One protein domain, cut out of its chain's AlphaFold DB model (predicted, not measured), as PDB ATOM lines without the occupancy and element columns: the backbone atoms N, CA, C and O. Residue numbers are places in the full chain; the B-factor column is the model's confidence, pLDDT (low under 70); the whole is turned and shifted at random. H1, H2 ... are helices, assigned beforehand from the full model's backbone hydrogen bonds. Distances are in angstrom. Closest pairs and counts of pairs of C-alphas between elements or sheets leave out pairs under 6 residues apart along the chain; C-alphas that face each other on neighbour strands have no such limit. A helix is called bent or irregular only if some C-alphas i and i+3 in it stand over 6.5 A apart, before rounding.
ATOM      1  N   PRO A 256     -56.839 -32.351  -6.280       55.31
ATOM      2  CA  PRO A 256     -55.421 -32.677  -6.224       55.31
ATOM      3  C   PRO A 256     -55.139 -33.876  -7.123       55.31
ATOM      4  O   PRO A 256     -55.799 -34.918  -7.014       55.31
ATOM      5  N   LEU A 257     -54.174 -33.706  -8.036       66.69
ATOM      6  CA  LEU A 257     -53.736 -34.745  -8.971       66.69
ATOM      7  C   LEU A 257     -53.502 -36.064  -8.212       66.69
ATOM      8  O   LEU A 257     -53.819 -37.141  -8.713       66.69
ATOM      9  N   LEU A 258     -53.058 -36.007  -6.956       80.88
ATOM     10  CA  LEU A 258     -53.076 -37.152  -6.059       80.88
ATOM     11  C   LEU A 258     -54.351 -37.205  -5.195       80.88
ATOM     12  O   LEU A 258     -54.569 -36.372  -4.324       80.88
ATOM     13  N   THR A 259     -55.138 -38.275  -5.341       85.25
ATOM     14  CA  THR A 259     -56.173 -38.664  -4.365       85.25
ATOM     15  C   THR A 259     -55.774 -39.947  -3.644       85.25
ATOM     16  O   THR A 259     -55.025 -40.771  -4.181       85.25
ATOM     17  N   ALA A 260     -56.322 -40.173  -2.444       86.00
ATOM     18  CA  ALA A 260     -56.116 -41.431  -1.729       86.00
ATOM     19  C   ALA A 260     -56.531 -42.641  -2.585       86.00
ATOM     20  O   ALA A 260     -55.810 -43.630  -2.643       86.00
ATOM     21  N   GLU A 261     -57.640 -42.556  -3.327       86.88
ATOM     22  CA  GLU A 261     -58.066 -43.630  -4.229       86.88
ATOM     23  C   GLU A 261     -57.022 -43.919  -5.321       86.88
ATOM     24  O   GLU A 261     -56.659 -45.079  -5.547       86.88
ATOM     25  N   ARG A 262     -56.497 -42.869  -5.964       88.56
ATOM     26  CA  ARG A 262     -55.492 -42.985  -7.026       88.56
ATOM     27  C   ARG A 262     -54.190 -43.589  -6.497       88.56
ATOM     28  O   ARG A 262     -53.645 -44.513  -7.109       88.56
ATOM     29  N   PHE A 263     -53.749 -43.159  -5.311       91.31
ATOM     30  CA  PHE A 263     -52.612 -43.761  -4.611       91.31
ATOM     31  C   PHE A 263     -52.844 -45.249  -4.324       91.31
ATOM     32  O   PHE A 263     -51.998 -46.088  -4.639       91.31
ATOM     33  N   LEU A 264     -54.004 -45.603  -3.766       90.12
ATOM     34  CA  LEU A 264     -54.333 -46.984  -3.417       90.12
ATOM     35  C   LEU A 264     -54.382 -47.902  -4.643       90.12
ATOM     36  O   LEU A 264     -53.956 -49.058  -4.568       90.12
ATOM     37  N   ARG A 265     -54.847 -47.390  -5.785       89.81
ATOM     38  CA  ARG A 265     -54.837 -48.119  -7.058       89.81
ATOM     39  C   ARG A 265     -53.412 -48.361  -7.552       89.81
ATOM     40  O   ARG A 265     -53.065 -49.491  -7.900       89.81
ATOM     41  N   ALA A 266     -52.553 -47.339  -7.494       90.69
ATOM     42  CA  ALA A 266     -51.137 -47.491  -7.815       90.69
ATOM     43  C   ALA A 266     -50.428 -48.470  -6.864       90.69
ATOM     44  O   ALA A 266     -49.627 -49.302  -7.301       90.69
ATOM     45  N   ARG A 267     -50.784 -48.447  -5.574       92.44
ATOM     46  CA  ARG A 267     -50.265 -49.372  -4.564       92.44
ATOM     47  C   ARG A 267     -50.636 -50.820  -4.854       92.44
ATOM     48  O   ARG A 267     -49.773 -51.688  -4.718       92.44
ATOM     49  N   ALA A 268     -51.875 -51.080  -5.269       89.12
ATOM     50  CA  ALA A 268     -52.334 -52.419  -5.631       89.12
ATOM     51  C   ALA A 268     -51.556 -52.995  -6.830       89.12
ATOM     52  O   ALA A 268     -51.220 -54.179  -6.837       89.12
ATOM     53  N   ALA A 269     -51.204 -52.155  -7.811       87.44
ATOM     54  CA  ALA A 269     -50.383 -52.558  -8.954       87.44
ATOM     55  C   ALA A 269     -48.904 -52.795  -8.580       87.44
ATOM     56  O   ALA A 269     -48.256 -53.708  -9.103       87.44
ATOM     57  N   ALA A 270     -48.366 -52.007  -7.643       85.50
ATOM     58  CA  ALA A 270     -46.954 -52.047  -7.272       85.50
ATOM     59  C   ALA A 270     -46.522 -53.369  -6.616       85.50
ATOM     60  O   ALA A 270     -45.368 -53.780  -6.775       85.50
ATOM     61  N   GLY A 271     -47.417 -54.099  -5.943       83.31
ATOM     62  CA  GLY A 271     -47.126 -55.417  -5.369       83.31
ATOM     63  C   GLY A 271     -48.081 -55.832  -4.246       83.31
ATOM     64  O   GLY A 271     -49.042 -55.118  -3.973       83.31
ATOM     65  N   PRO A 272     -47.811 -56.963  -3.561       81.56
ATOM     66  CA  PRO A 272     -48.619 -57.427  -2.431       81.56
ATOM     67  C   PRO A 272     -48.817 -56.317  -1.397       81.56
ATOM     68  O   PRO A 272     -47.860 -55.609  -1.092       81.56
ATOM     69  N   ASP A 273     -50.036 -56.164  -0.887       81.94
ATOM     70  CA  ASP A 273     -50.422 -55.128   0.073       81.94
ATOM     71  C   ASP A 273     -51.053 -55.794   1.301       81.94
ATOM     72  O   ASP A 273     -52.163 -56.327   1.228       81.94
ATOM     73  N   ALA A 274     -50.330 -55.798   2.424       77.44
ATOM     74  CA  ALA A 274     -50.824 -56.359   3.682       77.44
ATOM     75  C   ALA A 274     -51.997 -55.557   4.279       77.44
ATOM     76  O   ALA A 274     -52.710 -56.069   5.142       77.44
ATOM     77  N   ALA A 275     -52.213 -54.328   3.806       76.69
ATOM     78  CA  ALA A 275     -53.300 -53.446   4.204       76.69
ATOM     79  C   ALA A 275     -54.410 -53.349   3.135       76.69
ATOM     80  O   ALA A 275     -55.254 -52.447   3.181       76.69
ATOM     81  N   ALA A 276     -54.440 -54.284   2.176       83.12
ATOM     82  CA  ALA A 276     -55.475 -54.335   1.150       83.12
ATOM     83  C   ALA A 276     -56.885 -54.382   1.769       83.12
ATOM     84  O   ALA A 276     -57.174 -55.193   2.648       83.12
ATOM     85  N   GLY A 277     -57.777 -53.516   1.282       81.00
ATOM     86  CA  GLY A 277     -59.164 -53.417   1.752       81.00
ATOM     87  C   GLY A 277     -59.393 -52.456   2.923       81.00
ATOM     88  O   GLY A 277     -60.541 -52.238   3.292       81.00
ATOM     89  N   VAL A 278     -58.345 -51.840   3.478       85.31
ATOM     90  CA  VAL A 278     -58.483 -50.797   4.505       85.31
ATOM     91  C   VAL A 278     -58.707 -49.436   3.844       85.31
ATOM     92  O   VAL A 278     -57.786 -48.868   3.270       85.31
ATOM     93  N   THR A 279     -59.922 -48.902   3.880       83.94
ATOM     94  CA  THR A 279     -60.263 -47.660   3.153       83.94
ATOM     95  C   THR A 279     -60.499 -46.452   4.051       83.94
ATOM     96  O   THR A 279     -60.765 -45.372   3.539       83.94
ATOM     97  N   ASP A 280     -60.416 -46.614   5.373       90.31
ATOM     98  CA  ASP A 280     -60.618 -45.535   6.338       90.31
ATOM     99  C   ASP A 280     -59.481 -45.444   7.366       90.31
ATOM    100  O   ASP A 280     -58.776 -46.414   7.659       90.31
ATOM    101  N   VAL A 281     -59.320 -44.238   7.912       89.12
ATOM    102  CA  VAL A 281     -58.241 -43.868   8.835       89.12
ATOM    103  C   VAL A 281     -58.267 -44.702  10.120       89.12
ATOM    104  O   VAL A 281     -57.220 -45.129  10.607       89.12
ATOM    105  N   ALA A 282     -59.449 -44.962  10.684       90.56
ATOM    106  CA  ALA A 282     -59.562 -45.674  11.955       90.56
ATOM    107  C   ALA A 282     -59.119 -47.137  11.809       90.56
ATOM    108  O   ALA A 282     -58.341 -47.633  12.629       90.56
ATOM    109  N   ALA A 283     -59.554 -47.800  10.737       89.38
ATOM    110  CA  ALA A 283     -59.135 -49.156  10.408       89.38
ATOM    111  C   ALA A 283     -57.630 -49.241  10.095       89.38
ATOM    112  O   ALA A 283     -56.976 -50.203  10.504       89.38
ATOM    113  N   ALA A 284     -57.059 -48.230   9.432       89.62
ATOM    114  CA  ALA A 284     -55.622 -48.166   9.161       89.62
ATOM    115  C   ALA A 284     -54.787 -48.015  10.444       89.62
ATOM    116  O   ALA A 284     -53.802 -48.738  10.613       89.62
ATOM    117  N   ARG A 285     -55.212 -47.168  11.394       92.50
ATOM    118  CA  ARG A 285     -54.554 -47.031  12.709       92.50
ATOM    119  C   ARG A 285     -54.607 -48.324  13.524       92.50
ATOM    120  O   ARG A 285     -53.596 -48.724  14.098       92.50
ATOM    121  N   ASP A 286     -55.764 -48.985  13.566       91.19
ATOM    122  CA  ASP A 286     -55.927 -50.252  14.289       91.19
ATOM    123  C   ASP A 286     -55.059 -51.373  13.694       91.19
ATOM    124  O   ASP A 286     -54.385 -52.108  14.423       91.19
ATOM    125  N   LEU A 287     -55.024 -51.482  12.362       91.00
ATOM    126  CA  LEU A 287     -54.162 -52.441  11.676       91.00
ATOM    127  C   LEU A 287     -52.684 -52.175  11.983       91.00
ATOM    128  O   LEU A 287     -51.954 -53.099  12.339       91.00
ATOM    129  N   LEU A 288     -52.249 -50.919  11.886       91.12
ATOM    130  CA  LEU A 288     -50.868 -50.526  12.141       91.12
ATOM    131  C   LEU A 288     -50.422 -50.858  13.573       91.12
ATOM    132  O   LEU A 288     -49.333 -51.402  13.758       91.12
ATOM    133  N   SER A 289     -51.264 -50.601  14.578       91.00
ATOM    134  CA  SER A 289     -50.985 -50.989  15.968       91.00
ATOM    135  C   SER A 289     -50.767 -52.496  16.111       91.00
ATOM    136  O   SER A 289     -49.771 -52.913  16.699       91.00
ATOM    137  N   ARG A 290     -51.627 -53.323  15.499       90.94
ATOM    138  CA  ARG A 290     -51.483 -54.792  15.527       90.94
ATOM    139  C   ARG A 290     -50.238 -55.284  14.788       90.94
ATOM    140  O   ARG A 290     -49.592 -56.231  15.226       90.94
ATOM    141  N   LEU A 291     -49.875 -54.652  13.672       91.06
ATOM    142  CA  LEU A 291     -48.685 -55.027  12.900       91.06
ATOM    143  C   LEU A 291     -47.380 -54.641  13.606       91.06
ATOM    144  O   LEU A 291     -46.384 -55.351  13.492       91.06
ATOM    145  N   ARG A 292     -47.379 -53.562  14.393       90.56
ATOM    146  CA  ARG A 292     -46.224 -53.207  15.233       90.56
ATOM    147  C   ARG A 292     -45.936 -54.269  16.296       90.56
ATOM    148  O   ARG A 292     -44.773 -54.497  16.609       90.56
ATOM    149  N   GLU A 293     -46.962 -54.959  16.793       89.31
ATOM    150  CA  GLU A 293     -46.801 -56.089  17.719       89.31
ATOM    151  C   GLU A 293     -46.233 -57.342  17.033       89.31
ATOM    152  O   GLU A 293     -45.509 -58.111  17.666       89.31
ATOM    153  N   SER A 294     -46.524 -57.554  15.741       88.12
ATOM    154  CA  SER A 294     -46.021 -58.712  14.986       88.12
ATOM    155  C   SER A 294     -44.581 -58.542  14.489       88.12
ATOM    156  O   SER A 294     -43.900 -59.540  14.246       88.12
ATOM    157  N   GLY A 295     -44.110 -57.298  14.343       87.81
ATOM    158  CA  GLY A 295     -42.752 -56.972  13.901       87.81
ATOM    159  C   GLY A 295     -42.496 -57.166  12.400       87.81
ATOM    160  O   GLY A 295     -41.342 -57.121  11.974       87.81
ATOM    161  N   ASP A 296     -43.534 -57.377  11.583       89.75
ATOM    162  CA  ASP A 296     -43.387 -57.492  10.125       89.75
ATOM    163  C   ASP A 296     -43.135 -56.113   9.497       89.75
ATOM    164  O   ASP A 296     -44.058 -55.346   9.219       89.75
ATOM    165  N   ALA A 297     -41.861 -55.801   9.247       88.25
ATOM    166  CA  ALA A 297     -41.436 -54.518   8.696       88.25
ATOM    167  C   ALA A 297     -42.081 -54.178   7.338       88.25
ATOM    168  O   ALA A 297     -42.322 -53.001   7.063       88.25
ATOM    169  N   SER A 298     -42.386 -55.176   6.496       88.81
ATOM    170  CA  SER A 298     -43.047 -54.940   5.207       88.81
ATOM    171  C   SER A 298     -44.511 -54.574   5.407       88.81
ATOM    172  O   SER A 298     -44.982 -53.626   4.784       88.81
ATOM    173  N   ALA A 299     -45.220 -55.304   6.267       89.62
ATOM    174  CA  ALA A 299     -46.626 -55.031   6.546       89.62
ATOM    175  C   ALA A 299     -46.809 -53.695   7.289       89.62
ATOM    176  O   ALA A 299     -47.742 -52.952   6.994       89.62
ATOM    177  N   ILE A 300     -45.893 -53.354   8.202       91.69
ATOM    178  CA  ILE A 300     -45.873 -52.047   8.875       91.69
ATOM    179  C   ILE A 300     -45.691 -50.922   7.848       91.69
ATOM    180  O   ILE A 300     -46.431 -49.947   7.897       91.69
ATOM    181  N   ALA A 301     -44.756 -51.059   6.897       90.69
ATOM    182  CA  ALA A 301     -44.575 -50.070   5.831       90.69
ATOM    183  C   ALA A 301     -45.834 -49.918   4.956       90.69
ATOM    184  O   ALA A 301     -46.203 -48.800   4.617       90.69
ATOM    185  N   ASP A 302     -46.511 -51.025   4.627       89.94
ATOM    186  CA  ASP A 302     -47.766 -51.003   3.862       89.94
ATOM    187  C   ASP A 302     -48.879 -50.237   4.597       89.94
ATOM    188  O   ASP A 302     -49.574 -49.415   4.000       89.94
ATOM    189  N   ALA A 303     -49.038 -50.492   5.899       90.06
ATOM    190  CA  ALA A 303     -50.044 -49.828   6.721       90.06
ATOM    191  C   ALA A 303     -49.711 -48.349   6.979       90.06
ATOM    192  O   ALA A 303     -50.617 -47.520   6.909       90.06
ATOM    193  N   ASP A 304     -48.440 -48.009   7.232       91.25
ATOM    194  CA  ASP A 304     -47.997 -46.620   7.417       91.25
ATOM    195  C   ASP A 304     -48.223 -45.788   6.138       91.25
ATOM    196  O   ASP A 304     -48.774 -44.698   6.228       91.25
ATOM    197  N   GLU A 305     -47.866 -46.293   4.949       91.25
ATOM    198  CA  GLU A 305     -48.101 -45.593   3.670       91.25
ATOM    199  C   GLU A 305     -49.580 -45.340   3.404       91.25
ATOM    200  O   GLU A 305     -49.975 -44.253   2.987       91.25
ATOM    201  N   ARG A 306     -50.408 -46.362   3.630       91.12
ATOM    202  CA  ARG A 306     -51.850 -46.265   3.428       91.12
ATOM    203  C   ARG A 306     -52.472 -45.276   4.411       91.12
ATOM    204  O   ARG A 306     -53.335 -44.500   4.014       91.12
ATOM    205  N   LEU A 307     -52.024 -45.282   5.666       90.69
ATOM    206  CA  LEU A 307     -52.463 -44.313   6.664       90.69
ATOM    207  C   LEU A 307     -52.030 -42.892   6.286       90.69
ATOM    208  O   LEU A 307     -52.850 -41.982   6.340       90.69
ATOM    209  N   LEU A 308     -50.786 -42.726   5.833       90.31
ATOM    210  CA  LEU A 308     -50.256 -41.449   5.370       90.31
ATOM    211  C   LEU A 308     -51.079 -40.903   4.194       90.31
ATOM    212  O   LEU A 308     -51.499 -39.752   4.226       90.31
ATOM    213  N   ALA A 309     -51.397 -41.739   3.203       88.62
ATOM    214  CA  ALA A 309     -52.238 -41.348   2.074       88.62
ATOM    215  C   ALA A 309     -53.675 -40.978   2.494       88.62
ATOM    216  O   ALA A 309     -54.240 -40.018   1.983       88.62
ATOM    217  N   LEU A 310     -54.279 -41.723   3.425       87.25
ATOM    218  CA  LEU A 310     -55.648 -41.463   3.888       87.25
ATOM    219  C   LEU A 310     -55.761 -40.229   4.796       87.25
ATOM    220  O   LEU A 310     -56.821 -39.611   4.830       87.25
ATOM    221  N   GLU A 311     -54.715 -39.903   5.559       87.44
ATOM    222  CA  GLU A 311     -54.732 -38.797   6.524       87.44
ATOM    223  C   GLU A 311     -54.172 -37.486   5.981       87.44
ATOM    224  O   GLU A 311     -54.620 -36.427   6.417       87.44
ATOM    225  N   ARG A 312     -53.154 -37.545   5.114       85.00
ATOM    226  CA  ARG A 312     -52.331 -36.372   4.794       85.00
ATOM    227  C   ARG A 312     -52.498 -35.837   3.377       85.00
ATOM    228  O   ARG A 312     -52.160 -34.683   3.173       85.00
ATOM    229  N   ILE A 313     -53.035 -36.610   2.431       80.75
ATOM    230  CA  ILE A 313     -53.333 -36.077   1.091       80.75
ATOM    231  C   ILE A 313     -54.394 -34.972   1.221       80.75
ATOM    232  O   ILE A 313     -55.496 -35.241   1.707       80.75
ATOM    233  N   GLY A 314     -54.060 -33.753   0.788       65.88
ATOM    234  CA  GLY A 314     -54.929 -32.575   0.894       65.88
ATOM    235  C   GLY A 314     -54.919 -31.895   2.270       65.88
ATOM    236  O   GLY A 314     -55.818 -31.111   2.570       65.88
ATOM    237  N   SER A 315     -53.942 -32.209   3.129       75.56
ATOM    238  CA  SER A 315     -53.715 -31.536   4.413       75.56
ATOM    239  C   SER A 315     -52.527 -30.586   4.305       75.56
ATOM    240  O   SER A 315     -51.419 -31.031   4.036       75.56
ATOM    241  N   THR A 316     -52.714 -29.318   4.676       68.06
ATOM    242  CA  THR A 316     -51.631 -28.315   4.735       68.06
ATOM    243  C   THR A 316     -50.681 -28.511   5.927       68.06
ATOM    244  O   THR A 316     -49.633 -27.876   6.021       68.06
ATOM    245  N   GLU A 317     -51.030 -29.372   6.891       77.12
ATOM    246  CA  GLU A 317     -50.131 -29.738   7.989       77.12
ATOM    247  C   GLU A 317     -49.095 -30.772   7.535       77.12
ATOM    248  O   GLU A 317     -49.402 -31.963   7.408       77.12
ATOM    249  N   TYR A 318     -47.849 -30.324   7.371       78.69
ATOM    250  CA  TYR A 318     -46.719 -31.182   7.029       78.69
ATOM    251  C   TYR A 318     -45.821 -31.485   8.233       78.69
ATOM    252  O   TYR A 318     -45.255 -30.594   8.869       78.69
ATOM    253  N   GLU A 319     -45.655 -32.777   8.521       85.44
ATOM    254  CA  GLU A 319     -44.728 -33.298   9.527       85.44
ATOM    255  C   GLU A 319     -43.676 -34.178   8.827       85.44
ATOM    256  O   GLU A 319     -43.999 -35.290   8.401       85.44
ATOM    257  N   PRO A 320     -42.416 -33.720   8.687       83.62
ATOM    258  CA  PRO A 320     -41.419 -34.378   7.833       83.62
ATOM    259  C   PRO A 320     -40.970 -35.752   8.340       83.62
ATOM    260  O   PRO A 320     -40.536 -36.597   7.551       83.62
ATOM    261  N   ASP A 321     -41.067 -35.993   9.647       89.31
ATOM    262  CA  ASP A 321     -40.530 -37.194  10.281       89.31
ATOM    263  C   ASP A 321     -41.256 -38.464   9.826       89.31
ATOM    264  O   ASP A 321     -40.621 -39.504   9.637       89.31
ATOM    265  N   TRP A 322     -42.573 -38.401   9.616       89.31
ATOM    266  CA  TRP A 322     -43.368 -39.587   9.298       89.31
ATOM    267  C   TRP A 322     -43.163 -40.085   7.852       89.31
ATOM    268  O   TRP A 322     -42.778 -41.252   7.703       89.31
ATOM    269  N   PRO A 323     -43.290 -39.256   6.790       91.12
ATOM    270  CA  PRO A 323     -42.946 -39.666   5.425       91.12
ATOM    271  C   PRO A 323     -41.493 -40.147   5.299       91.12
ATOM    272  O   PRO A 323     -41.228 -41.184   4.688       91.12
ATOM    273  N   THR A 324     -40.551 -39.461   5.959       92.75
ATOM    274  CA  THR A 324     -39.121 -39.816   5.921       92.75
ATOM    275  C   THR A 324     -38.862 -41.195   6.537       92.75
ATOM    276  O   THR A 324     -38.100 -41.991   5.986       92.75
ATOM    277  N   GLN A 325     -39.520 -41.529   7.654       92.38
ATOM    278  CA  GLN A 325     -39.416 -42.858   8.272       92.38
ATOM    279  C   GLN A 325     -39.979 -43.966   7.375       92.38
ATOM    280  O   GLN A 325     -39.408 -45.060   7.313       92.38
ATOM    281  N   VAL A 326     -41.081 -43.693   6.670       92.62
ATOM    282  CA  VAL A 326     -41.674 -44.628   5.703       92.62
ATOM    283  C   VAL A 326     -40.707 -44.895   4.549       92.62
ATOM    284  O   VAL A 326     -40.432 -46.060   4.240       92.62
ATOM    285  N   ILE A 327     -40.122 -43.842   3.969       95.88
ATOM    286  CA  ILE A 327     -39.127 -43.955   2.895       95.88
ATOM    287  C   ILE A 327     -37.888 -44.716   3.367       95.88
ATOM    288  O   ILE A 327     -37.469 -45.657   2.693       95.88
ATOM    289  N   ALA A 328     -37.335 -44.383   4.539       95.00
ATOM    290  CA  ALA A 328     -36.165 -45.067   5.088       95.00
ATOM    291  C   ALA A 328     -36.413 -46.578   5.234       95.00
ATOM    292  O   ALA A 328     -35.606 -47.396   4.786       95.00
ATOM    293  N   ARG A 329     -37.584 -46.968   5.756       94.62
ATOM    294  CA  ARG A 329     -37.971 -48.381   5.874       94.62
ATOM    295  C   ARG A 329     -38.123 -49.053   4.509       94.62
ATOM    296  O   ARG A 329     -37.677 -50.187   4.324       94.62
ATOM    297  N   ARG A 330     -38.726 -48.375   3.527       94.75
ATOM    298  CA  ARG A 330     -38.817 -48.891   2.150       94.75
ATOM    299  C   ARG A 330     -37.456 -49.028   1.488       94.75
ATOM    300  O   ARG A 330     -37.253 -49.986   0.744       94.75
ATOM    301  N   GLN A 331     -36.527 -48.129   1.777       96.19
ATOM    302  CA  GLN A 331     -35.168 -48.171   1.257       96.19
ATOM    303  C   GLN A 331     -34.385 -49.359   1.825       96.19
ATOM    304  O   GLN A 331     -33.732 -50.070   1.061       96.19
ATOM    305  N   GLU A 332     -34.506 -49.640   3.124       95.50
ATOM    306  CA  GLU A 332     -33.930 -50.839   3.750       95.50
ATOM    307  C   GLU A 332     -34.489 -52.129   3.127       95.50
ATOM    308  O   GLU A 332     -33.731 -53.011   2.708       95.50
ATOM    309  N   LEU A 333     -35.817 -52.216   2.982       94.56
ATOM    310  CA  LEU A 333     -36.482 -53.358   2.348       94.56
ATOM    311  C   LEU A 333     -36.046 -53.530   0.885       94.56
ATOM    312  O   LEU A 333     -35.723 -54.644   0.466       94.56
ATOM    313  N   ALA A 334     -35.970 -52.438   0.119       93.81
ATOM    314  CA  ALA A 334     -35.486 -52.439  -1.260       93.81
ATOM    315  C   ALA A 334     -34.002 -52.805  -1.374       93.81
ATOM    316  O   ALA A 334     -33.614 -53.404  -2.373       93.81
ATOM    317  N   GLY A 335     -33.179 -52.517  -0.362       94.06
ATOM    318  CA  GLY A 335     -31.796 -52.990  -0.299       94.06
ATOM    319  C   GLY A 335     -31.694 -54.515  -0.192       94.06
ATOM    320  O   GLY A 335     -30.787 -55.112  -0.769       94.06
ATOM    321  N   SER A 336     -32.643 -55.149   0.506       93.44
ATOM    322  CA  SER A 336     -32.681 -56.607   0.697       93.44
ATOM    323  C   SER A 336     -33.332 -57.374  -0.464       93.44
ATOM    324  O   SER A 336     -32.808 -58.403  -0.889       93.44
ATOM    325  N   ASP A 337     -34.434 -56.861  -1.018       91.94
ATOM    326  CA  ASP A 337     -35.114 -57.415  -2.193       91.94
ATOM    327  C   ASP A 337     -35.540 -56.276  -3.143       91.94
ATOM    328  O   ASP A 337     -36.691 -55.813  -3.124       91.94
ATOM    329  N   PRO A 338     -34.615 -55.826  -4.018       91.12
ATOM    330  CA  PRO A 338     -34.870 -54.727  -4.946       91.12
ATOM    331  C   PRO A 338     -36.002 -55.021  -5.928       91.12
ATOM    332  O   PRO A 338     -36.675 -54.113  -6.410       91.12
ATOM    333  N   GLN A 339     -36.221 -56.294  -6.263       88.62
ATOM    334  CA  GLN A 339     -37.202 -56.684  -7.274       88.62
ATOM    335  C   GLN A 339     -38.628 -56.607  -6.730       88.62
ATOM    336  O   GLN A 339     -39.556 -56.282  -7.479       88.62
ATOM    337  N   ARG A 340     -38.805 -56.907  -5.439       88.88
ATOM    338  CA  ARG A 340     -40.091 -56.808  -4.755       88.88
ATOM    339  C   ARG A 340     -40.381 -55.399  -4.256       88.88
ATOM    340  O   ARG A 340     -41.491 -54.926  -4.490       88.88
ATOM    341  N   HIS A 341     -39.415 -54.761  -3.594       91.81
ATOM    342  CA  HIS A 341     -39.633 -53.512  -2.857       91.81
ATOM    343  C   HIS A 341     -39.161 -52.250  -3.591       91.81
ATOM    344  O   HIS A 341     -39.569 -51.163  -3.203       91.81
ATOM    345  N   GLY A 342     -38.395 -52.360  -4.681       92.75
ATOM    346  CA  GLY A 342     -37.994 -51.205  -5.498       92.75
ATOM    347  C   GLY A 342     -39.173 -50.385  -6.049       92.75
ATOM    348  O   GLY A 342     -39.204 -49.174  -5.838       92.75
ATOM    349  N   PRO A 343     -40.199 -51.008  -6.669       93.94
ATOM    350  CA  PRO A 343     -41.422 -50.305  -7.074       93.94
ATOM    351  C   PRO A 343     -42.165 -49.622  -5.918       93.94
ATOM    352  O   PRO A 343     -42.725 -48.546  -6.102       93.94
ATOM    353  N   LEU A 344     -42.156 -50.236  -4.729       94.69
ATOM    354  CA  LEU A 344     -42.817 -49.705  -3.534       94.69
ATOM    355  C   LEU A 344     -42.063 -48.506  -2.955       94.69
ATOM    356  O   LEU A 344     -42.692 -47.532  -2.567       94.69
ATOM    357  N   LEU A 345     -40.726 -48.539  -2.971       95.56
ATOM    358  CA  LEU A 345     -39.904 -47.373  -2.655       95.56
ATOM    359  C   LEU A 345     -40.209 -46.219  -3.614       95.56
ATOM    360  O   LEU A 345     -40.467 -45.113  -3.163       95.56
ATOM    361  N   GLY A 346     -40.243 -46.482  -4.924       95.38
ATOM    362  CA  GLY A 346     -40.597 -45.466  -5.918       95.38
ATOM    363  C   GLY A 346     -41.975 -44.835  -5.682       95.38
ATOM    364  O   GLY A 346     -42.122 -43.624  -5.804       95.38
ATOM    365  N   LEU A 347     -42.966 -45.641  -5.293       95.44
ATOM    366  CA  LEU A 347     -44.302 -45.161  -4.935       95.44
ATOM    367  C   LEU A 347     -44.308 -44.318  -3.644       95.44
ATOM    368  O   LEU A 347     -45.007 -43.311  -3.592       95.44
ATOM    369  N   ALA A 348     -43.532 -44.699  -2.625       95.75
ATOM    370  CA  ALA A 348     -43.408 -43.934  -1.382       95.75
ATOM    371  C   ALA A 348     -42.757 -42.559  -1.608       95.75
ATOM    372  O   ALA A 348     -43.245 -41.563  -1.083       95.75
ATOM    373  N   LEU A 349     -41.707 -42.505  -2.437       97.19
ATOM    374  CA  LEU A 349     -41.067 -41.253  -2.861       97.19
ATOM    375  C   LEU A 349     -42.063 -40.362  -3.627       97.19
ATOM    376  O   LEU A 349     -42.146 -39.166  -3.378       97.19
ATOM    377  N   ALA A 350     -42.879 -40.947  -4.515       95.31
ATOM    378  CA  ALA A 350     -43.914 -40.205  -5.237       95.31
ATOM    379  C   ALA A 350     -44.973 -39.613  -4.289       95.31
ATOM    380  O   ALA A 350     -45.326 -38.448  -4.430       95.31
ATOM    381  N   LEU A 351     -45.450 -40.386  -3.305       94.69
ATOM    382  CA  LEU A 351     -46.367 -39.884  -2.274       94.69
ATOM    383  C   LEU A 351     -45.740 -38.728  -1.488       94.69
ATOM    384  O   LEU A 351     -46.396 -37.717  -1.268       94.69
ATOM    385  N   HIS A 352     -44.474 -38.855  -1.090       95.19
ATOM    386  CA  HIS A 352     -43.783 -37.799  -0.356       95.19
ATOM    387  C   HIS A 352     -43.617 -36.521  -1.180       95.19
ATOM    388  O   HIS A 352     -43.842 -35.444  -0.642       95.19
ATOM    389  N   ALA A 353     -43.328 -36.628  -2.479       94.25
ATOM    390  CA  ALA A 353     -43.277 -35.472  -3.371       94.25
ATOM    391  C   ALA A 353     -44.602 -34.684  -3.389       94.25
ATOM    392  O   ALA A 353     -44.579 -33.461  -3.310       94.25
ATOM    393  N   HIS A 354     -45.750 -35.370  -3.410       91.69
ATOM    394  CA  HIS A 354     -47.066 -34.718  -3.314       91.69
ATOM    395  C   HIS A 354     -47.328 -34.104  -1.933       91.69
ATOM    396  O   HIS A 354     -47.850 -33.004  -1.853       91.69
ATOM    397  N   LEU A 355     -46.903 -34.749  -0.844       90.94
ATOM    398  CA  LEU A 355     -47.017 -34.156   0.500       90.94
ATOM    399  C   LEU A 355     -46.129 -32.918   0.686       90.94
ATOM    400  O   LEU A 355     -46.440 -32.062   1.504       90.94
ATOM    401  N   LEU A 356     -45.002 -32.847  -0.026       91.38
ATOM    402  CA  LEU A 356     -44.145 -31.662  -0.061       91.38
ATOM    403  C   LEU A 356     -44.792 -30.531  -0.872       91.38
ATOM    404  O   LEU A 356     -44.637 -29.376  -0.490       91.38
ATOM    405  N   LEU A 357     -45.517 -30.857  -1.948       87.62
ATOM    406  CA  LEU A 357     -46.325 -29.894  -2.704       87.62
ATOM    407  C   LEU A 357     -47.467 -29.327  -1.852       87.62
ATOM    408  O   LEU A 357     -47.564 -28.116  -1.734       87.62
ATOM    409  N   ASP A 358     -48.227 -30.179  -1.151       85.88
ATOM    410  CA  ASP A 358     -49.289 -29.756  -0.211       85.88
ATOM    411  C   ASP A 358     -48.763 -28.848   0.933       85.88
ATOM    412  O   ASP A 358     -49.540 -28.217   1.651       85.88
ATOM    413  N   ALA A 359     -47.440 -28.813   1.132       87.25
ATOM    414  CA  ALA A 359     -46.736 -28.030   2.143       87.25
ATOM    415  C   ALA A 359     -46.006 -26.794   1.583       87.25
ATOM    416  O   ALA A 359     -45.214 -26.193   2.315       87.25
ATOM    417  N   ASP A 360     -46.197 -26.461   0.303       86.44
ATOM    418  CA  ASP A 360     -45.514 -25.379  -0.426       86.44
ATOM    419  C   ASP A 360     -43.973 -25.511  -0.459       86.44
ATOM    420  O   ASP A 360     -43.226 -24.527  -0.459       86.44
ATOM    421  N   LEU A 361     -43.452 -26.743  -0.473       89.19
ATOM    422  CA  LEU A 361     -42.015 -27.047  -0.518       89.19
ATOM    423  C   LEU A 361     -41.571 -27.506  -1.920       89.19
ATOM    424  O   LEU A 361     -40.958 -28.569  -2.072       89.19
ATOM    425  N   THR A 362     -41.838 -26.687  -2.944       88.56
ATOM    426  CA  THR A 362     -41.652 -26.995  -4.379       88.56
ATOM    427  C   THR A 362     -40.263 -27.541  -4.741       88.56
ATOM    428  O   THR A 362     -40.156 -28.542  -5.452       88.56
ATOM    429  N   ASP A 363     -39.179 -26.939  -4.237       90.94
ATOM    430  CA  ASP A 363     -37.806 -27.381  -4.545       90.94
ATOM    431  C   ASP A 363     -37.526 -28.799  -4.017       90.94
ATOM    432  O   ASP A 363     -36.926 -29.633  -4.703       90.94
ATOM    433  N   ALA A 364     -37.984 -29.086  -2.794       92.69
ATOM    434  CA  ALA A 364     -37.841 -30.404  -2.184       92.69
ATOM    435  C   ALA A 364     -38.720 -31.431  -2.907       92.69
ATOM    436  O   ALA A 364     -38.249 -32.525  -3.218       92.69
ATOM    437  N   ALA A 365     -39.961 -31.059  -3.239       92.88
ATOM    438  CA  ALA A 365     -40.863 -31.891  -4.023       92.88
ATOM    439  C   ALA A 365     -40.269 -32.250  -5.392       92.88
ATOM    440  O   ALA A 365     -40.367 -33.400  -5.820       92.88
ATOM    441  N   SER A 366     -39.599 -31.303  -6.063       93.19
ATOM    442  CA  SER A 366     -38.971 -31.538  -7.368       93.19
ATOM    443  C   SER A 366     -37.863 -32.584  -7.270       93.19
ATOM    444  O   SER A 366     -37.829 -33.524  -8.067       93.19
ATOM    445  N   ALA A 367     -36.981 -32.463  -6.273       95.25
ATOM    446  CA  ALA A 367     -35.918 -33.437  -6.042       95.25
ATOM    447  C   ALA A 367     -36.480 -34.835  -5.716       95.25
ATOM    448  O   ALA A 367     -35.985 -35.844  -6.227       95.25
ATOM    449  N   GLU A 368     -37.539 -34.895  -4.907       96.06
ATOM    450  CA  GLU A 368     -38.178 -36.147  -4.501       96.06
ATOM    451  C   GLU A 368     -38.903 -36.830  -5.677       96.06
ATOM    452  O   GLU A 368     -38.761 -38.040  -5.887       96.06
ATOM    453  N   ALA A 369     -39.603 -36.058  -6.515       95.12
ATOM    454  CA  ALA A 369     -40.267 -36.547  -7.723       95.12
ATOM    455  C   ALA A 369     -39.259 -37.101  -8.746       95.12
ATOM    456  O   ALA A 369     -39.449 -38.196  -9.290       95.12
ATOM    457  N   GLU A 370     -38.144 -36.403  -8.977       96.12
ATOM    458  CA  GLU A 370     -37.057 -36.892  -9.833       96.12
ATOM    459  C   GLU A 370     -36.452 -38.195  -9.297       96.12
ATOM    460  O   GLU A 370     -36.194 -39.136 -10.063       96.12
ATOM    461  N   HIS A 371     -36.270 -38.292  -7.977       97.19
ATOM    462  CA  HIS A 371     -35.774 -39.501  -7.334       97.19
ATOM    463  C   HIS A 371     -36.750 -40.673  -7.507       97.19
ATOM    464  O   HIS A 371     -36.331 -41.772  -7.893       97.19
ATOM    465  N   ALA A 372     -38.051 -40.437  -7.317       96.81
ATOM    466  CA  ALA A 372     -39.103 -41.420  -7.556       96.81
ATOM    467  C   ALA A 372     -39.073 -41.943  -9.004       96.81
ATOM    468  O   ALA A 372     -39.015 -43.158  -9.227       96.81
ATOM    469  N   ILE A 373     -39.017 -41.043  -9.996       96.44
ATOM    470  CA  ILE A 373     -38.926 -41.393 -11.424       96.44
ATOM    471  C   ILE A 373     -37.672 -42.236 -11.696       96.44
ATOM    472  O   ILE A 373     -37.749 -43.259 -12.388       96.44
ATOM    473  N   ALA A 374     -36.520 -41.846 -11.143       96.25
ATOM    474  CA  ALA A 374     -35.260 -42.561 -11.325       96.25
ATOM    475  C   ALA A 374     -35.301 -43.979 -10.733       96.25
ATOM    476  O   ALA A 374     -34.802 -44.920 -11.358       96.25
ATOM    477  N   VAL A 375     -35.911 -44.157  -9.556       95.50
ATOM    478  CA  VAL A 375     -36.099 -45.473  -8.925       95.50
ATOM    479  C   VAL A 375     -37.043 -46.339  -9.760       95.50
ATOM    480  O   VAL A 375     -36.681 -47.460 -10.118       95.50
ATOM    481  N   LEU A 376     -38.213 -45.821 -10.142       94.88
ATOM    482  CA  LEU A 376     -39.223 -46.567 -10.902       94.88
ATOM    483  C   LEU A 376     -38.714 -46.992 -12.284       94.88
ATOM    484  O   LEU A 376     -38.911 -48.136 -12.702       94.88
ATOM    485  N   THR A 377     -37.974 -46.118 -12.967       93.12
ATOM    486  CA  THR A 377     -37.435 -46.375 -14.312       93.12
ATOM    487  C   THR A 377     -36.427 -47.535 -14.338       93.12
ATOM    488  O   THR A 377     -36.309 -48.239 -15.344       93.12
ATOM    489  N   ARG A 378     -35.750 -47.842 -13.221       93.12
ATOM    490  CA  ARG A 378     -34.869 -49.028 -13.120       93.12
ATOM    491  C   ARG A 378     -35.630 -50.355 -13.219       93.12
ATOM    492  O   ARG A 378     -35.016 -51.398 -13.442       93.12
ATOM    493  N   HIS A 379     -36.956 -50.329 -13.086       91.38
ATOM    494  CA  HIS A 379     -37.825 -51.505 -13.073       91.38
ATOM    495  C   HIS A 379     -38.754 -51.599 -14.300       91.38
ATOM    496  O   HIS A 379     -39.740 -52.337 -14.262       91.38
ATOM    497  N   LEU A 380     -38.423 -50.920 -15.412       84.44
ATOM    498  CA  LEU A 380     -39.210 -50.911 -16.663       84.44
ATOM    499  C   LEU A 380     -39.549 -52.300 -17.229       84.44
ATOM    500  O   LEU A 380     -40.575 -52.460 -17.887       84.44
ATOM    501  N   SER A 381     -38.743 -53.326 -16.938       82.12
ATOM    502  CA  SER A 381     -39.026 -54.719 -17.322       82.12
ATOM    503  C   SER A 381     -40.317 -55.281 -16.707       82.12
ATOM    504  O   SER A 381     -40.798 -56.325 -17.141       82.12
ATOM    505  N   ARG A 382     -40.900 -54.590 -15.717       81.69
ATOM    506  CA  ARG A 382     -42.206 -54.886 -15.118       81.69
ATOM    507  C   ARG A 382     -43.161 -53.704 -15.258       81.69
ATOM    508  O   ARG A 382     -43.762 -53.287 -14.271       81.69
ATOM    509  N   ALA A 383     -43.299 -53.189 -16.478       78.62
ATOM    510  CA  ALA A 383     -44.097 -52.007 -16.799       78.62
ATOM    511  C   ALA A 383     -45.462 -51.968 -16.079       78.62
ATOM    512  O   ALA A 383     -45.731 -51.000 -15.377       78.62
ATOM    513  N   GLY A 384     -46.250 -53.052 -16.119       80.88
ATOM    514  CA  GLY A 384     -47.569 -53.091 -15.468       80.88
ATOM    515  C   GLY A 384     -47.563 -52.884 -13.943       80.88
ATOM    516  O   GLY A 384     -48.557 -52.434 -13.392       80.88
ATOM    517  N   ARG A 385     -46.445 -53.153 -13.247       82.56
ATOM    518  CA  ARG A 385     -46.319 -52.903 -11.796       82.56
ATOM    519  C   ARG A 385     -45.907 -51.474 -11.460       82.56
ATOM    520  O   ARG A 385     -46.151 -51.028 -10.349       82.56
ATOM    521  N   ILE A 386     -45.225 -50.783 -12.372       90.88
ATOM    522  CA  ILE A 386     -44.643 -49.464 -12.088       90.88
ATOM    523  C   ILE A 386     -45.388 -48.322 -12.764       90.88
ATOM    524  O   ILE A 386     -45.269 -47.196 -12.309       90.88
ATOM    525  N   GLN A 387     -46.132 -48.587 -13.839       92.56
ATOM    526  CA  GLN A 387     -46.765 -47.557 -14.659       92.56
ATOM    527  C   GLN A 387     -47.700 -46.639 -13.854       92.56
ATOM    528  O   GLN A 387     -47.517 -45.431 -13.958       92.56
ATOM    529  N   PRO A 388     -48.605 -47.147 -12.991       92.56
ATOM    530  CA  PRO A 388     -49.425 -46.274 -12.148       92.56
ATOM    531  C   PRO A 388     -48.606 -45.405 -11.179       92.56
ATOM    532  O   PRO A 388     -48.883 -44.223 -11.029       92.56
ATOM    533  N   ALA A 389     -47.562 -45.962 -10.556       93.44
ATOM    534  CA  ALA A 389     -46.686 -45.211  -9.651       93.44
ATOM    535  C   ALA A 389     -45.829 -44.173 -10.396       93.44
ATOM    536  O   ALA A 389     -45.560 -43.096  -9.875       93.44
ATOM    537  N   LEU A 390     -45.413 -44.491 -11.626       95.06
ATOM    538  CA  LEU A 390     -44.634 -43.597 -12.476       95.06
ATOM    539  C   LEU A 390     -45.461 -42.390 -12.907       95.06
ATOM    540  O   LEU A 390     -44.922 -41.292 -12.902       95.06
ATOM    541  N   VAL A 391     -46.751 -42.583 -13.198       94.25
ATOM    542  CA  VAL A 391     -47.676 -41.471 -13.451       94.25
ATOM    543  C   VAL A 391     -47.731 -40.544 -12.235       94.25
ATOM    544  O   VAL A 391     -47.476 -39.362 -12.392       94.25
ATOM    545  N   LEU A 392     -47.924 -41.062 -11.015       93.62
ATOM    546  CA  LEU A 392     -47.962 -40.213  -9.811       93.62
ATOM    547  C   LEU A 392     -46.666 -39.418  -9.589       93.62
ATOM    548  O   LEU A 392     -46.719 -38.247  -9.223       93.62
ATOM    549  N   ALA A 393     -45.508 -40.039  -9.822       95.00
ATOM    550  CA  ALA A 393     -44.216 -39.361  -9.719       95.00
ATOM    551  C   ALA A 393     -44.048 -38.274 -10.795       95.00
ATOM    552  O   ALA A 393     -43.500 -37.205 -10.534       95.00
ATOM    553  N   GLN A 394     -44.521 -38.548 -12.012       95.00
ATOM    554  CA  GLN A 394     -44.529 -37.583 -13.105       95.00
ATOM    555  C   GLN A 394     -45.504 -36.431 -12.838       95.00
ATOM    556  O   GLN A 394     -45.183 -35.299 -13.169       95.00
ATOM    557  N   ASP A 395     -46.637 -36.673 -12.187       92.31
ATOM    558  CA  ASP A 395     -47.588 -35.612 -11.846       92.31
ATOM    559  C   ASP A 395     -46.974 -34.624 -10.856       92.31
ATOM    560  O   ASP A 395     -47.021 -33.424 -11.099       92.31
ATOM    561  N   ALA A 396     -46.296 -35.119  -9.813       91.50
ATOM    562  CA  ALA A 396     -45.554 -34.258  -8.892       91.50
ATOM    563  C   ALA A 396     -44.488 -33.431  -9.631       91.50
ATOM    564  O   ALA A 396     -44.401 -32.222  -9.439       91.50
ATOM    565  N   ALA A 397     -43.721 -34.050 -10.535       92.00
ATOM    566  CA  ALA A 397     -42.725 -33.338 -11.340       92.00
ATOM    567  C   ALA A 397     -43.342 -32.311 -12.311       92.00
ATOM    568  O   ALA A 397     -42.706 -31.310 -12.639       92.00
ATOM    569  N   ALA A 398     -44.557 -32.556 -12.808       89.56
ATOM    570  CA  ALA A 398     -45.270 -31.597 -13.641       89.56
ATOM    571  C   ALA A 398     -45.723 -30.387 -12.814       89.56
ATOM    572  O   ALA A 398     -45.467 -29.264 -13.236       89.56
ATOM    573  N   ILE A 399     -46.313 -30.605 -11.634       86.25
ATOM    574  CA  ILE A 399     -46.751 -29.530 -10.729       86.25
ATOM    575  C   ILE A 399     -45.563 -28.654 -10.321       86.25
ATOM    576  O   ILE A 399     -45.606 -27.442 -10.515       86.25
ATOM    577  N   THR A 400     -44.454 -29.254  -9.873       87.88
ATOM    578  CA  THR A 400     -43.269 -28.481  -9.466       87.88
ATOM    579  C   THR A 400     -42.685 -27.667 -10.619       87.88
ATOM    580  O   THR A 400     -42.198 -26.551 -10.420       87.88
ATOM    581  N   ALA A 401     -42.729 -28.197 -11.846       84.81
ATOM    582  CA  ALA A 401     -42.316 -27.460 -13.031       84.81
ATOM    583  C   ALA A 401     -43.240 -26.265 -13.313       84.81
ATOM    584  O   ALA A 401     -42.733 -25.205 -13.677       84.81
ATOM    585  N   LEU A 402     -44.553 -26.391 -13.107       80.12
ATOM    586  CA  LEU A 402     -45.497 -25.279 -13.255       80.12
ATOM    587  C   LEU A 402     -45.281 -24.185 -12.211       80.12
ATOM    588  O   LEU A 402     -45.095 -23.031 -12.590       80.12
ATOM    589  N   GLU A 403     -45.196 -24.550 -10.932       79.88
ATOM    590  CA  GLU A 403     -44.927 -23.612  -9.829       79.88
ATOM    591  C   GLU A 403     -43.592 -22.873 -10.006       79.88
ATOM    592  O   GLU A 403     -43.455 -21.702  -9.661       79.88
ATOM    593  N   SER A 404     -42.608 -23.530 -10.626       79.00
ATOM    594  CA  SER A 404     -41.304 -22.934 -10.942       79.00
ATOM    595  C   SER A 404     -41.286 -22.113 -12.243       79.00
ATOM    596  O   SER A 404     -40.209 -21.715 -12.693       79.00
ATOM    597  N   GLY A 405     -42.426 -21.915 -12.917       74.94
ATOM    598  CA  GLY A 405     -42.497 -21.188 -14.189       74.94
ATOM    599  C   GLY A 405     -41.803 -21.898 -15.361       74.94
ATOM    600  O   GLY A 405     -41.301 -21.243 -16.275       74.94
ATOM    601  N   ARG A 406     -41.759 -23.237 -15.354       76.50
ATOM    602  CA  ARG A 406     -41.174 -24.099 -16.404       76.50
ATOM    603  C   ARG A 406     -42.258 -24.887 -17.173       76.50
ATOM    604  O   ARG A 406     -42.219 -26.121 -17.198       76.50
ATOM    605  N   PRO A 407     -43.202 -24.222 -17.868       77.38
ATOM    606  CA  PRO A 407     -44.339 -24.888 -18.511       77.38
ATOM    607  C   PRO A 407     -43.913 -25.913 -19.574       77.38
ATOM    608  O   PRO A 407     -44.399 -27.039 -19.581       77.38
ATOM    609  N   ALA A 408     -42.916 -25.612 -20.411       74.50
ATOM    610  CA  ALA A 408     -42.451 -26.566 -21.424       74.50
ATOM    611  C   ALA A 408     -41.939 -27.893 -20.820       74.50
ATOM    612  O   ALA A 408     -42.001 -28.950 -21.449       74.50
ATOM    613  N   GLU A 409     -41.402 -27.866 -19.596       81.81
ATOM    614  CA  GLU A 409     -40.997 -29.081 -18.894       81.81
ATOM    615  C   GLU A 409     -42.194 -29.862 -18.360       81.81
ATOM    616  O   GLU A 409     -42.264 -31.073 -18.593       81.81
ATOM    617  N   ALA A 410     -43.152 -29.171 -17.738       85.19
ATOM    618  CA  ALA A 410     -44.393 -29.773 -17.273       85.19
ATOM    619  C   ALA A 410     -45.146 -30.472 -18.412       85.19
ATOM    620  O   ALA A 410     -45.531 -31.632 -18.269       85.19
ATOM    621  N   GLU A 411     -45.260 -29.847 -19.588       85.06
ATOM    622  CA  GLU A 411     -45.943 -30.455 -20.735       85.06
ATOM    623  C   GLU A 411     -45.271 -31.751 -21.201       85.06
ATOM    624  O   GLU A 411     -45.936 -32.756 -21.473       85.06
ATOM    625  N   ARG A 412     -43.932 -31.773 -21.263       85.81
ATOM    626  CA  ARG A 412     -43.175 -32.984 -21.628       85.81
ATOM    627  C   ARG A 412     -43.382 -34.105 -20.619       85.81
ATOM    628  O   ARG A 412     -43.330 -35.284 -20.979       85.81
ATOM    629  N   VAL A 413     -43.542 -33.771 -19.345       88.69
ATOM    630  CA  VAL A 413     -43.836 -34.746 -18.294       88.69
ATOM    631  C   VAL A 413     -45.274 -35.255 -18.439       88.69
ATOM    632  O   VAL A 413     -45.456 -36.464 -18.591       88.69
ATOM    633  N   LEU A 414     -46.260 -34.360 -18.543       89.44
ATOM    634  CA  LEU A 414     -47.677 -34.689 -18.733       89.44
ATOM    635  C   LEU A 414     -47.932 -35.519 -19.997       89.44
ATOM    636  O   LEU A 414     -48.694 -36.484 -19.957       89.44
ATOM    637  N   THR A 415     -47.257 -35.212 -21.106       87.88
ATOM    638  CA  THR A 415     -47.349 -35.973 -22.364       87.88
ATOM    639  C   THR A 415     -46.889 -37.418 -22.172       87.88
ATOM    640  O   THR A 415     -47.552 -38.355 -22.626       87.88
ATOM    641  N   ARG A 416     -45.782 -37.625 -21.444       90.44
ATOM    642  CA  ARG A 416     -45.281 -38.969 -21.116       90.44
ATOM    643  C   ARG A 416     -46.246 -39.715 -20.193       90.44
ATOM    644  O   ARG A 416     -46.527 -40.886 -20.454       90.44
ATOM    645  N   SER A 417     -46.786 -39.048 -19.171       91.25
ATOM    646  CA  SER A 417     -47.815 -39.623 -18.293       91.25
ATOM    647  C   SER A 417     -49.068 -40.022 -19.074       91.25
ATOM    648  O   SER A 417     -49.584 -41.120 -18.889       91.25
ATOM    649  N   THR A 418     -49.514 -39.183 -20.012       92.25
ATOM    650  CA  THR A 418     -50.697 -39.426 -20.855       92.25
ATOM    651  C   THR A 418     -50.528 -40.684 -21.706       92.25
ATOM    652  O   THR A 418     -51.443 -41.496 -21.811       92.25
ATOM    653  N   GLU A 419     -49.343 -40.918 -22.282       91.88
ATOM    654  CA  GLU A 419     -49.064 -42.150 -23.036       91.88
ATOM    655  C   GLU A 419     -49.130 -43.405 -22.147       91.88
ATOM    656  O   GLU A 419     -49.567 -44.479 -22.575       91.88
ATOM    657  N   ILE A 420     -48.695 -43.297 -20.890       93.31
ATOM    658  CA  ILE A 420     -48.848 -44.378 -19.911       93.31
ATOM    659  C   ILE A 420     -50.331 -44.577 -19.579       93.31
ATOM    660  O   ILE A 420     -50.813 -45.705 -19.671       93.31
ATOM    661  N   LEU A 421     -51.068 -43.505 -19.285       92.38
ATOM    662  CA  LEU A 421     -52.492 -43.549 -18.950       92.38
ATOM    663  C   LEU A 421     -53.358 -44.106 -20.084       92.38
ATOM    664  O   LEU A 421     -54.263 -44.887 -19.806       92.38
ATOM    665  N   ARG A 422     -53.060 -43.817 -21.357       92.94
ATOM    666  CA  ARG A 422     -53.761 -44.431 -22.503       92.94
ATOM    667  C   ARG A 422     -53.609 -45.948 -22.530       92.94
ATOM    668  O   ARG A 422     -54.577 -46.656 -22.794       92.94
ATOM    669  N   ARG A 423     -52.404 -46.452 -22.236       93.00
ATOM    670  CA  ARG A 423     -52.148 -47.898 -22.137       93.00
ATOM    671  C   ARG A 423     -52.870 -48.502 -20.937       93.00
ATOM    672  O   ARG A 423     -53.544 -49.507 -21.100       93.00
ATOM    673  N   LEU A 424     -52.786 -47.856 -19.774       91.31
ATOM    674  CA  LEU A 424     -53.472 -48.308 -18.562       91.31
ATOM    675  C   LEU A 424     -54.998 -48.323 -18.733       91.31
ATOM    676  O   LEU A 424     -55.633 -49.289 -18.337       91.31
ATOM    677  N   THR A 425     -55.579 -47.307 -19.374       92.38
ATOM    678  CA  THR A 425     -57.032 -47.193 -19.606       92.38
ATOM    679  C   THR A 425     -57.555 -48.261 -20.567       92.38
ATOM    680  O   THR A 425     -58.704 -48.684 -20.456       92.38
ATOM    681  N   ALA A 426     -56.722 -48.720 -21.508       91.31
ATOM    682  CA  ALA A 426     -57.080 -49.823 -22.397       91.31
ATOM    683  C   ALA A 426     -57.246 -51.156 -21.641       91.31
ATOM    684  O   ALA A 426     -58.067 -51.979 -22.047       91.31
ATOM    685  N   ASP A 427     -56.500 -51.341 -20.547       89.56
ATOM    686  CA  ASP A 427     -56.537 -52.544 -19.711       89.56
ATOM    687  C   ASP A 427     -57.529 -52.416 -18.534       89.56
ATOM    688  O   ASP A 427     -58.232 -53.375 -18.209       89.56
ATOM    689  N   ASP A 428     -57.613 -51.236 -17.913       87.81
ATOM    690  CA  ASP A 428     -58.491 -50.913 -16.785       87.81
ATOM    691  C   ASP A 428     -59.181 -49.545 -16.994       87.81
ATOM    692  O   ASP A 428     -58.551 -48.493 -16.821       87.81
ATOM    693  N   PRO A 429     -60.497 -49.530 -17.305       89.00
ATOM    694  CA  PRO A 429     -61.273 -48.303 -17.479       89.00
ATOM    695  C   PRO A 429     -61.287 -47.376 -16.261       89.00
ATOM    696  O   PRO A 429     -61.661 -46.214 -16.406       89.00
ATOM    697  N   GLY A 430     -60.883 -47.844 -15.074       85.69
ATOM    698  CA  GLY A 430     -60.747 -46.991 -13.897       85.69
ATOM    699  C   GLY A 430     -59.834 -45.786 -14.141       85.69
ATOM    700  O   GLY A 430     -60.040 -44.739 -13.530       85.69
ATOM    701  N   HIS A 431     -58.847 -45.892 -15.035       87.81
ATOM    702  CA  HIS A 431     -57.918 -44.802 -15.364       87.81
ATOM    703  C   HIS A 431     -58.474 -43.756 -16.346       87.81
ATOM    704  O   HIS A 431     -57.760 -42.813 -16.687       87.81
ATOM    705  N   ALA A 432     -59.727 -43.889 -16.798       87.62
ATOM    706  CA  ALA A 432     -60.310 -42.981 -17.784       87.62
ATOM    707  C   ALA A 432     -60.399 -41.527 -17.290       87.62
ATOM    708  O   ALA A 432     -60.135 -40.614 -18.070       87.62
ATOM    709  N   ASP A 433     -60.721 -41.316 -16.011       86.38
ATOM    710  CA  ASP A 433     -60.813 -39.969 -15.435       86.38
ATOM    711  C   ASP A 433     -59.424 -39.314 -15.327       86.38
ATOM    712  O   ASP A 433     -59.260 -38.162 -15.726       86.38
ATOM    713  N   ASP A 434     -58.405 -40.073 -14.899       85.81
ATOM    714  CA  ASP A 434     -57.004 -39.623 -14.877       85.81
ATOM    715  C   ASP A 434     -56.531 -39.232 -16.290       85.81
ATOM    716  O   ASP A 434     -55.896 -38.196 -16.486       85.81
ATOM    717  N   LEU A 435     -56.849 -40.060 -17.292       88.88
ATOM    718  CA  LEU A 435     -56.498 -39.794 -18.685       88.88
ATOM    719  C   LEU A 435     -57.179 -38.523 -19.201       88.88
ATOM    720  O   LEU A 435     -56.506 -37.665 -19.766       88.88
ATOM    721  N   ALA A 436     -58.491 -38.392 -18.988       86.31
ATOM    722  CA  ALA A 436     -59.250 -37.221 -19.413       86.31
ATOM    723  C   ALA A 436     -58.719 -35.937 -18.761       86.31
ATOM    724  O   ALA A 436     -58.653 -34.895 -19.411       86.31
ATOM    725  N   HIS A 437     -58.298 -36.022 -17.498       84.06
ATOM    726  CA  HIS A 437     -57.701 -34.909 -16.778       84.06
ATOM    727  C   HIS A 437     -56.371 -34.455 -17.404       84.06
ATOM    728  O   HIS A 437     -56.200 -33.278 -17.719       84.06
ATOM    729  N   HIS A 438     -55.455 -35.387 -17.672       87.00
ATOM    730  CA  HIS A 438     -54.193 -35.071 -18.346       87.00
ATOM    731  C   HIS A 438     -54.402 -34.519 -19.759       87.00
ATOM    732  O   HIS A 438     -53.732 -33.568 -20.163       87.00
ATOM    733  N   GLU A 439     -55.331 -35.106 -20.516       86.69
ATOM    734  CA  GLU A 439     -55.660 -34.638 -21.860       86.69
ATOM    735  C   GLU A 439     -56.241 -33.221 -21.833       86.69
ATOM    736  O   GLU A 439     -55.927 -32.444 -22.729       86.69
ATOM    737  N   ALA A 440     -56.997 -32.852 -20.791       84.06
ATOM    738  CA  ALA A 440     -57.481 -31.488 -20.594       84.06
ATOM    739  C   ALA A 440     -56.338 -30.494 -20.317       84.06
ATOM    740  O   ALA A 440     -56.313 -29.424 -20.925       84.06
ATOM    741  N   LEU A 441     -55.363 -30.852 -19.471       82.69
ATOM    742  CA  LEU A 441     -54.204 -29.997 -19.169       82.69
ATOM    743  C   LEU A 441     -53.309 -29.747 -20.391       82.69
ATOM    744  O   LEU A 441     -52.711 -28.684 -20.519       82.69
ATOM    745  N   LEU A 442     -53.235 -30.702 -21.316       83.69
ATOM    746  CA  LEU A 442     -52.434 -30.586 -22.539       83.69
ATOM    747  C   LEU A 442     -53.119 -29.782 -23.658       83.69
ATOM    748  O   LEU A 442     -52.591 -29.710 -24.768       83.69
ATOM    749  N   THR A 443     -54.283 -29.178 -23.404       81.38
ATOM    750  CA  THR A 443     -54.983 -28.355 -24.400       81.38
ATOM    751  C   THR A 443     -54.460 -26.917 -24.461       81.38
ATOM    752  O   THR A 443     -53.975 -26.356 -23.478       81.38
TER     753      THR A 443
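Overview. This is residues 256 to 443 of the 738 residues of an uncharacterized protein of Phytohabitans rumicis (UniProt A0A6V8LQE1). Helices run to and fro in a curved row, H2 to H9, bent like a horseshoe with H2 and H9 at its two ends, and the short H1 sits in the hollow, packing on H3, H5 and H7. H5 is in the middle of the row; H4 and H6 pack on it from outside the curve. The 188 printed residues hold nine named helices, H1 to H9 in that order along the chain, and no named strand: all helix. The whole is compact, with a radius of gyration of the C-alphas of 15.6 A, and spans 51 by 35 by 30 A.

Arrangement. H1, residues 260 to 270, and H3, residues 297 to 312, touch through 306 to 310 of H3 alone, closest at the C-alphas of Ala 260 and Ala 309, 5.4 A. H1 also touches H5, residues 338 to 357, which is the hub, touching five helices; the closest C-alphas, Ala 270 and Pro 343, are 5.8 A apart, and H5 takes part with residues 343 to 351 alone. H1 touches H7, residues 380 to 403, through 384 to 392 of H7 alone, with the C-alphas of Ala 270 and Arg 385 closest at 4.6 A. H2, residues 281 to 294, forms a hairpin with H3, closest at Leu 288 and Ala 303, their C-alphas 5.5 A apart. H4, residues 321 to 336, forms a hairpin with H5 at a shallow tilt of 18 degrees, the C-alphas of Ala 334 and His 341 closest at 4.6 A. H6, residues 362 to 377, touches H5, with the C-alphas of Ala 353 and Ala 365 closest at 4.4 A. H1, H3, H4, H5, H6 and H7 form an up and down bundle, each running against the one before. H8, residues 407 to 427, touches H7 at a shallow tilt of 33 degrees, only just short of steep; the closest C-alphas, Ala 398 and Ala 410, are 4.2 A apart. H9, residues 429 to 441, forms a hairpin with H8, closest at the C-alphas of Thr 425 and His 431, 4.9 A. H1 and H9 are near each other; H2 and H9 are apart. In H1, H2, H3, H4 and H6 every O i to N i+4 pair is within hydrogen-bond range, against 14 of 16 in H5, 16 of 20 in H7, 16 of 17 in H8 and 7 of 9 in H9.

Along the chain. H1 begins at C-alpha 260, (-56.116, -41.431, -1.729). H5 spans 27.4 A, H7 28.7 A and H8 30.3 A. H5, H7 and H9 are irregular: C-alphas 340 and 343 are 7.0 A apart, 381 and 384 8.9 A, 430 and 433 7.2 A. H7 has a kink of 84 degrees near residue 387. H9 ends at C-alpha 441, (-54.204, -29.997, -19.169).

Size, cuts and confidence. The C-alphas farthest apart, Glu 293 and Thr 443, are 51.1 A apart. The printed part has no cut. The links H1 to H2 and H3 to H4 are short, the others tight. The mean pLDDT of the printed part is 88.6; residues 256, 257, 314 and 316 are under 70.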